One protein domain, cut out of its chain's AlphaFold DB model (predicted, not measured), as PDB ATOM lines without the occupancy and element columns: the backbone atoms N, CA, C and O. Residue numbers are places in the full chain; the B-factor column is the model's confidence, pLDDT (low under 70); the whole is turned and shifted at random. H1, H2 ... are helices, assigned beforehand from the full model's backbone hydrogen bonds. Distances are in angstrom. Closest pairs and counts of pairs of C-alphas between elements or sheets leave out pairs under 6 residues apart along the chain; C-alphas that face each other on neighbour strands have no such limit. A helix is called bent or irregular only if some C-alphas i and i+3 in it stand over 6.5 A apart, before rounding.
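AT A GLANCE: This is residues 3 to 63 of the 246 residues of an uncharacterized protein of Rhizopus microsporus ATCC 52813 (UniProt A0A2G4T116). One long helix, H2, sticks out as an arm, with residues 51 to 63 standing free, from a small body made mostly of loops and holding the short helix H1. The unnamed stretch of residues 3 to 29 winds through the part of the body away from the arm's tip, and the arm makes much of the length. The printed part has 61 residues with two named helices, H1 then H2, and no named strand; its class is all helix, though under half of the residues, 26 of 61, are in named elements. The whole is loose, with a radius of gyration of the C-alphas of 14.1 A, and spans 45 by 20 by 18 A.

IN THESE COORDINATES: H2, residues 44 to 63, is the longest helix, 29.7 A from first to last C-alpha. It begins at C-alpha 44 (14.898, 16.593, 53.990) and ends at C-alpha 63 (-1.202, 41.527, 55.264). It is irregular: C-alphas 45 and 48 are 7.4 A apart. H1, residues 30 to 35, begins at C-alpha 30 (8.524, 15.517, 43.937) and is 9.0 A long.

HOW THE PARTS SIT: H2 and H1 are apart, with no C-alpha of the one within 8 A of the other. A short link of 8 residues joins them. In H1 every O i to N i+4 pair is within hydrogen-bond range; in H2 14 of 16 are.

THE WHOLE: The two C-alphas farthest apart, those of Glu 24 and Asn 63, are 45.8 A apart. Without residues 51 to 63, the body of 48 residues spans 25 by 20 by 16 A, with a radius of gyration of 10.6 A. The printed part has no cut and no long link between named helices. The mean pLDDT of the printed part is 72.4; it is under 70 at residues 20 to 25, 34 to 47, 50 and 61 to 63.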
ATOM      1  N   GLN A   3      11.034   5.972  36.458       87.44
ATOM      2  CA  GLN A   3       9.870   6.621  35.862       87.44
ATOM      3  C   GLN A   3       8.862   6.968  36.957       87.44
ATOM      4  O   GLN A   3       8.599   6.149  37.830       87.44
ATOM      5  N   CYS A   4       8.315   8.181  36.917       87.69
ATOM      6  CA  CYS A   4       7.214   8.565  37.796       87.69
ATOM      7  C   CYS A   4       5.894   7.940  37.324       87.69
ATOM      8  O   CYS A   4       5.535   8.105  36.161       87.69
ATOM      9  N   ASP A   5       5.121   7.342  38.231       86.19
ATOM     10  CA  ASP A   5       3.845   6.692  37.888       86.19
ATOM     11  C   ASP A   5       2.739   7.682  37.472       86.19
ATOM     12  O   ASP A   5       1.871   7.342  36.674       86.19
ATOM     13  N   ASP A   6       2.777   8.921  37.976       83.75
ATOM     14  CA  ASP A   6       1.758   9.937  37.665       83.75
ATOM     15  C   ASP A   6       2.035  10.719  36.372       83.75
ATOM     16  O   ASP A   6       1.159  10.854  35.522       83.75
ATOM     17  N   CYS A   7       3.244  11.276  36.220       87.19
ATOM     18  CA  CYS A   7       3.590  12.136  35.080       87.19
ATOM     19  C   CYS A   7       4.403  11.432  33.990       87.19
ATOM     20  O   CYS A   7       4.712  12.052  32.975       87.19
ATOM     21  N   LEU A   8       4.769  10.160  34.190       86.69
ATOM     22  CA  LEU A   8       5.534   9.330  33.252       86.69
ATOM     23  C   LEU A   8       6.924   9.878  32.875       86.69
ATOM     24  O   LEU A   8       7.588   9.311  32.004       86.69
ATOM     25  N   SER A   9       7.389  10.932  33.549       86.31
ATOM     26  CA  SER A   9       8.716  11.520  33.366       86.31
ATOM     27  C   SER A   9       9.820  10.598  33.877       86.31
ATOM     28  O   SER A   9       9.688   9.963  34.928       86.31
ATOM     29  N   TRP A  10      10.934  10.576  33.147       88.12
ATOM     30  CA  TRP A  10      12.129   9.806  33.479       88.12
ATOM     31  C   TRP A  10      13.137  10.666  34.231       88.12
ATOM     32  O   TRP A  10      13.526  11.733  33.762       88.12
ATOM     33  N   LEU A  11      13.588  10.183  35.385       86.19
ATOM     34  CA  LEU A  11      14.504  10.900  36.267       86.19
ATOM     35  C   LEU A  11      15.727  10.038  36.595       86.19
ATOM     36  O   LEU A  11      15.644   8.808  36.695       86.19
ATOM     37  N   HIS A  12      16.884  10.679  36.761       85.69
ATOM     38  CA  HIS A  12      18.093  10.001  37.222       85.69
ATOM     39  C   HIS A  12      17.940   9.633  38.698       85.69
ATOM     40  O   HIS A  12      17.601  10.480  39.519       85.69
ATOM     41  N   VAL A  13      18.218   8.371  39.027       82.62
ATOM     42  CA  VAL A  13      18.148   7.861  40.407       82.62
ATOM     43  C   VAL A  13      19.161   8.593  41.290       82.62
ATOM     44  O   VAL A  13      18.838   8.963  42.413       82.62
ATOM     45  N   ASP A  14      20.332   8.904  40.726       79.94
ATOM     46  CA  ASP A  14      21.416   9.629  41.397       79.94
ATOM     47  C   ASP A  14      21.050  11.080  41.747       79.94
ATOM     48  O   ASP A  14      21.625  11.657  42.659       79.94
ATOM     49  N   CYS A  15      20.081  11.686  41.052       82.44
ATOM     50  CA  CYS A  15      19.630  13.052  41.339       82.44
ATOM     51  C   CYS A  15      18.561  13.121  42.440       82.44
ATOM     52  O   CYS A  15      18.141  14.216  42.811       82.44
ATOM     53  N   LEU A  16      18.059  11.975  42.896       74.19
ATOM     54  CA  LEU A  16      16.893  11.878  43.774       74.19
ATOM     55  C   LEU A  16      17.215  11.241  45.130       74.19
ATOM     56  O   LEU A  16      16.295  11.065  45.924       74.19
ATOM     57  N   ASP A  17      18.484  10.895  45.386       72.25
ATOM     58  CA  ASP A  17      18.950  10.203  46.599       72.25
ATOM     59  C   ASP A  17      18.070   8.996  46.988       72.25
ATOM     60  O   ASP A  17      17.858   8.700  48.164       72.25
ATOM     61  N   LEU A  18      17.525   8.293  45.989       74.50
ATOM     62  CA  LEU A  18      16.617   7.170  46.217       74.50
ATOM     63  C   LEU A  18      17.394   5.938  46.669       74.50
ATOM     64  O   LEU A  18      18.360   5.515  46.025       74.50
ATOM     65  N   THR A  19      16.931   5.309  47.746       74.69
ATOM     66  CA  THR A  19      17.478   4.024  48.175       74.69
ATOM     67  C   THR A  19      16.855   2.891  47.363       74.69
ATOM     68  O   THR A  19      15.749   3.003  46.837       74.69
ATOM     69  N   LYS A  20      17.549   1.750  47.254       68.62
ATOM     70  CA  LYS A  20      17.050   0.585  46.492       68.62
ATOM     71  C   LYS A  20      15.680   0.080  46.975       68.62
ATOM     72  O   LYS A  20      14.979  -0.543  46.191       68.62
ATOM     73  N   GLN A  21      15.309   0.366  48.223       62.59
ATOM     74  CA  GLN A  21      14.011   0.012  48.805       62.59
ATOM     75  C   GLN A  21      12.872   0.909  48.295       62.59
ATOM     76  O   GLN A  21      11.745   0.442  48.163       62.59
ATOM     77  N   ASP A  22      13.165   2.159  47.923       64.50
ATOM     78  CA  ASP A  22      12.174   3.110  47.398       64.50
ATOM     79  C   ASP A  22      11.781   2.807  45.944       64.50
ATOM     80  O   ASP A  22      10.739   3.249  45.474       64.50
ATOM     81  N   LEU A  23      12.609   2.035  45.232       67.38
ATOM     82  CA  LEU A  23      12.346   1.562  43.868       67.38
ATOM     83  C   LEU A  23      11.473   0.297  43.823       67.38
ATOM     84  O   LEU A  23      10.990  -0.065  42.752       67.38
ATOM     85  N   GLU A  24      11.289  -0.393  44.952       62.12
ATOM     86  CA  GLU A  24      10.421  -1.578  45.039       62.12
ATOM     87  C   GLU A  24       8.936  -1.199  45.165       62.12
ATOM     88  O   GLU A  24       8.059  -2.037  44.949       62.12
ATOM     89  N   GLN A  25       8.643   0.065  45.488       65.31
ATOM     90  CA  GLN A  25       7.294   0.617  45.592       65.31
ATOM     91  C   GLN A  25       7.081   1.712  44.541       65.31
ATOM     92  O   GLN A  25       8.033   2.290  44.024       65.31
ATOM     93  N   SER A  26       5.814   1.969  44.198       74.88
ATOM     94  CA  SER A  26       5.401   2.983  43.215       74.88
ATOM     95  C   SER A  26       6.141   4.307  43.431       74.88
ATOM     96  O   SER A  26       6.011   4.912  44.502       74.88
ATOM     97  N   TYR A  27       6.901   4.754  42.430       80.75
ATOM     98  CA  TYR A  27       7.709   5.963  42.529       80.75
ATOM     99  C   TYR A  27       6.929   7.170  42.011       80.75
ATOM    100  O   TYR A  27       6.449   7.205  40.874       80.75
ATOM    101  N   ARG A  28       6.854   8.213  42.840       81.75
ATOM    102  CA  ARG A  28       6.276   9.507  42.474       81.75
ATOM    103  C   ARG A  28       7.341  10.584  42.565       81.75
ATOM    104  O   ARG A  28       8.062  10.683  43.555       81.75
ATOM    105  N   CYS A  29       7.436  11.402  41.522       84.69
ATOM    106  CA  CYS A  29       8.375  12.511  41.511       84.69
ATOM    107  C   CYS A  29       7.921  13.629  42.471       84.69
ATOM    108  O   CYS A  29       6.720  13.771  42.722       84.69
ATOM    109  N   PRO A  30       8.850  14.462  42.978       78.81
ATOM    110  CA  PRO A  30       8.524  15.517  43.937       78.81
ATOM    111  C   PRO A  30       7.390  16.461  43.490       78.81
ATOM    112  O   PRO A  30       6.512  16.727  44.309       78.81
ATOM    113  N   PRO A  31       7.314  16.907  42.217       78.75
ATOM    114  CA  PRO A  31       6.176  17.697  41.737       78.75
ATOM    115  C   PRO A  31       4.823  16.990  41.907       78.75
ATOM    116  O   PRO A  31       3.862  17.594  42.375       78.75
ATOM    117  N   CYS A  32       4.754  15.696  41.584       81.50
ATOM    118  CA  CYS A  32       3.522  14.911  41.692       81.50
ATOM    119  C   CYS A  32       3.145  14.598  43.145       81.50
ATOM    120  O   CYS A  32       1.960  14.568  43.471       81.50
ATOM    121  N   CYS A  33       4.127  14.423  44.035       74.94
ATOM    122  CA  CYS A  33       3.871  14.253  45.468       74.94
ATOM    123  C   CYS A  33       3.206  15.488  46.092       74.94
ATOM    124  O   CYS A  33       2.303  15.340  46.915       74.94
ATOM    125  N   VAL A  34       3.617  16.693  45.676       68.19
ATOM    126  CA  VAL A  34       3.082  17.963  46.195       68.19
ATOM    127  C   VAL A  34       1.643  18.196  45.733       68.19
ATOM    128  O   VAL A  34       0.794  18.554  46.545       68.19
ATOM    129  N   SER A  35       1.329  17.944  44.460       64.25
ATOM    130  CA  SER A  35      -0.028  18.158  43.932       64.25
ATOM    131  C   SER A  35      -1.080  17.206  44.510       64.25
ATOM    132  O   SER A  35      -2.259  17.545  44.528       64.25
ATOM    133  N   LEU A  36      -0.671  16.019  44.968       60.41
ATOM    134  CA  LEU A  36      -1.582  14.975  45.454       60.41
ATOM    135  C   LEU A  36      -1.628  14.854  46.984       60.41
ATOM    136  O   LEU A  36      -2.328  13.984  47.494       60.41
ATOM    137  N   GLY A  37      -0.914  15.716  47.720       56.19
ATOM    138  CA  GLY A  37      -0.941  15.725  49.187       56.19
ATOM    139  C   GLY A  37      -0.516  14.393  49.815       56.19
ATOM    140  O   GLY A  37      -1.054  13.993  50.847       56.19
ATOM    141  N   SER A  38       0.404  13.665  49.174       51.72
ATOM    142  CA  SER A  38       0.839  12.355  49.663       51.72
ATOM    143  C   SER A  38       1.863  12.505  50.792       51.72
ATOM    144  O   SER A  38       2.890  13.157  50.619       51.72
ATOM    145  N   ASN A  39       1.612  11.844  51.930       53.06
ATOM    146  CA  ASN A  39       2.451  11.811  53.143       53.06
ATOM    147  C   ASN A  39       3.765  11.017  52.990       53.06
ATOM    148  O   ASN A  39       4.353  10.579  53.982       53.06
ATOM    149  N   ASN A  40       4.233  10.789  51.765       55.47
ATOM    150  CA  ASN A  40       5.515  10.131  51.560       55.47
ATOM    151  C   ASN A  40       6.617  11.140  51.868       55.47
ATOM    152  O   ASN A  40       6.634  12.232  51.301       55.47
ATOM    153  N   GLN A  41       7.482  10.776  52.820       57.31
ATOM    154  CA  GLN A  41       8.536  11.616  53.384       57.31
ATOM    155  C   GLN A  41       9.240  12.414  52.286       57.31
ATOM    156  O   GLN A  41      10.002  11.869  51.489       57.31
ATOM    157  N   LEU A  42       8.962  13.719  52.245       55.91
ATOM    158  CA  LEU A  42       9.713  14.646  51.417       55.91
ATOM    159  C   LEU A  42      11.192  14.523  51.812       55.91
ATOM    160  O   LEU A  42      11.500  14.580  53.008       55.91
ATOM    161  N   PRO A  43      12.113  14.357  50.848       57.62
ATOM    162  CA  PRO A  43      13.530  14.354  51.160       57.62
ATOM    163  C   PRO A  43      13.875  15.649  51.905       57.62
ATOM    164  O   PRO A  43      13.511  16.751  51.480       57.62
ATOM    165  N   LYS A  44      14.567  15.504  53.047       56.44
ATOM    166  CA  LYS A  44      14.898  16.593  53.990       56.44
ATOM    167  C   LYS A  44      15.559  17.809  53.320       56.44
ATOM    168  O   LYS A  44      15.478  18.907  53.859       56.44
ATOM    169  N   SER A  45      16.160  17.641  52.142       58.97
ATOM    170  CA  SER A  45      16.800  18.707  51.363       58.97
ATOM    171  C   SER A  45      15.834  19.770  50.809       58.97
ATOM    172  O   SER A  45      16.275  20.879  50.512       58.97
ATOM    173  N   MET A  46      14.530  19.483  50.708       56.00
ATOM    174  CA  MET A  46      13.521  20.412  50.162       56.00
ATOM    175  C   MET A  46      12.561  20.985  51.215       56.00
ATOM    176  O   MET A  46      11.704  21.804  50.881       56.00
ATOM    177  N   ALA A  47      12.717  20.602  52.485       63.94
ATOM    178  CA  ALA A  47      11.839  21.047  53.567       63.94
ATOM    179  C   ALA A  47      11.879  22.572  53.768       63.94
ATOM    180  O   ALA A  47      10.834  23.186  53.953       63.94
ATOM    181  N   TRP A  48      13.054  23.200  53.628       70.81
ATOM    182  CA  TRP A  48      13.205  24.649  53.820       70.81
ATOM    183  C   TRP A  48      12.454  25.473  52.770       70.81
ATOM    184  O   TRP A  48      11.902  26.520  53.094       70.81
ATOM    185  N   ARG A  49      12.401  25.006  51.510       75.12
ATOM    186  CA  ARG A  49      11.674  25.703  50.433       75.12
ATOM    187  C   ARG A  49      10.184  25.705  50.718       75.12
ATOM    188  O   ARG A  49       9.520  26.724  50.561       75.12
ATOM    189  N   TYR A  50       9.688  24.559  51.170       69.56
ATOM    190  CA  TYR A  50       8.298  24.383  51.542       69.56
ATOM    191  C   TYR A  50       7.932  25.204  52.785       69.56
ATOM    192  O   TYR A  50       6.929  25.914  52.785       69.56
ATOM    193  N   GLU A  51       8.773  25.177  53.817       76.19
ATOM    194  CA  GLU A  51       8.581  25.967  55.033       76.19
ATOM    195  C   GLU A  51       8.614  27.474  54.741       76.19
ATOM    196  O   GLU A  51       7.740  28.209  55.199       76.19
ATOM    197  N   ALA A  52       9.549  27.929  53.900       80.06
ATOM    198  CA  ALA A  52       9.621  29.315  53.450       80.06
ATOM    199  C   ALA A  52       8.375  29.730  52.650       80.06
ATOM    200  O   ALA A  52       7.834  30.809  52.888       80.06
ATOM    201  N   GLN A  53       7.879  28.876  51.750       81.19
ATOM    202  CA  GLN A  53       6.672  29.150  50.966       81.19
ATOM    203  C   GLN A  53       5.420  29.220  51.851       81.19
ATOM    204  O   GLN A  53       4.630  30.152  51.729       81.19
ATOM    205  N   MET A  54       5.250  28.273  52.775       80.56
ATOM    206  CA  MET A  54       4.127  28.275  53.720       80.56
ATOM    207  C   MET A  54       4.187  29.473  54.669       80.56
ATOM    208  O   MET A  54       3.159  30.084  54.962       80.56
ATOM    209  N   LYS A  55       5.387  29.857  55.117       78.69
ATOM    210  CA  LYS A  55       5.598  31.070  55.912       78.69
ATOM    211  C   LYS A  55       5.249  32.327  55.116       78.69
ATOM    212  O   LYS A  55       4.540  33.182  55.633       78.69
ATOM    213  N   SER A  56       5.681  32.413  53.858       78.12
ATOM    214  CA  SER A  56       5.349  33.528  52.964       78.12
ATOM    215  C   SER A  56       3.842  33.644  52.734       78.12
ATOM    216  O   SER A  56       3.302  34.739  52.840       78.12
ATOM    217  N   GLN A  57       3.144  32.525  52.520       78.44
ATOM    218  CA  GLN A  57       1.694  32.528  52.322       78.44
ATOM    219  C   GLN A  57       0.931  32.968  53.580       78.44
ATOM    220  O   GLN A  57      -0.037  33.715  53.478       78.44
ATOM    221  N   ARG A  58       1.384  32.562  54.774       79.25
ATOM    222  CA  ARG A  58       0.808  33.037  56.044       79.25
ATOM    223  C   ARG A  58       1.023  34.533  56.251       79.25
ATOM    224  O   ARG A  58       0.097  35.216  56.659       79.25
ATOM    225  N   LEU A  59       2.223  35.035  55.961       72.31
ATOM    226  CA  LEU A  59       2.529  36.462  56.078       72.31
ATOM    227  C   LEU A  59       1.723  37.301  55.077       72.31
ATOM    228  O   LEU A  59       1.226  38.357  55.449       72.31
ATOM    229  N   ALA A  60       1.528  36.811  53.851       72.50
ATOM    230  CA  ALA A  60       0.675  37.469  52.863       72.50
ATOM    231  C   ALA A  60      -0.797  37.512  53.314       72.50
ATOM    232  O   ALA A  60      -1.419  38.563  53.252       72.50
ATOM    233  N   ALA A  61      -1.326  36.410  53.857       65.00
ATOM    234  CA  ALA A  61      -2.704  36.356  54.349       65.00
ATOM    235  C   ALA A  61      -2.964  37.263  55.569       65.00
ATOM    236  O   ALA A  61      -4.087  37.709  55.763       65.00
ATOM    237  N   ILE A  62      -1.941  37.540  56.386       59.88
ATOM    238  CA  ILE A  62      -2.026  38.504  57.498       59.88
ATOM    239  C   ILE A  62      -1.981  39.948  56.972       59.88
ATOM    240  O   ILE A  62      -2.617  40.830  57.536       59.88
ATOM    241  N   ASN A  63      -1.275  40.198  55.869       53.44
ATOM    242  CA  ASN A  63      -1.202  41.527  55.264       53.44
ATOM    243  C   ASN A  63      -2.502  41.928  54.538       53.44
ATOM    244  O   ASN A  63      -2.759  43.110  54.367       53.44
TER     245      ASN A  63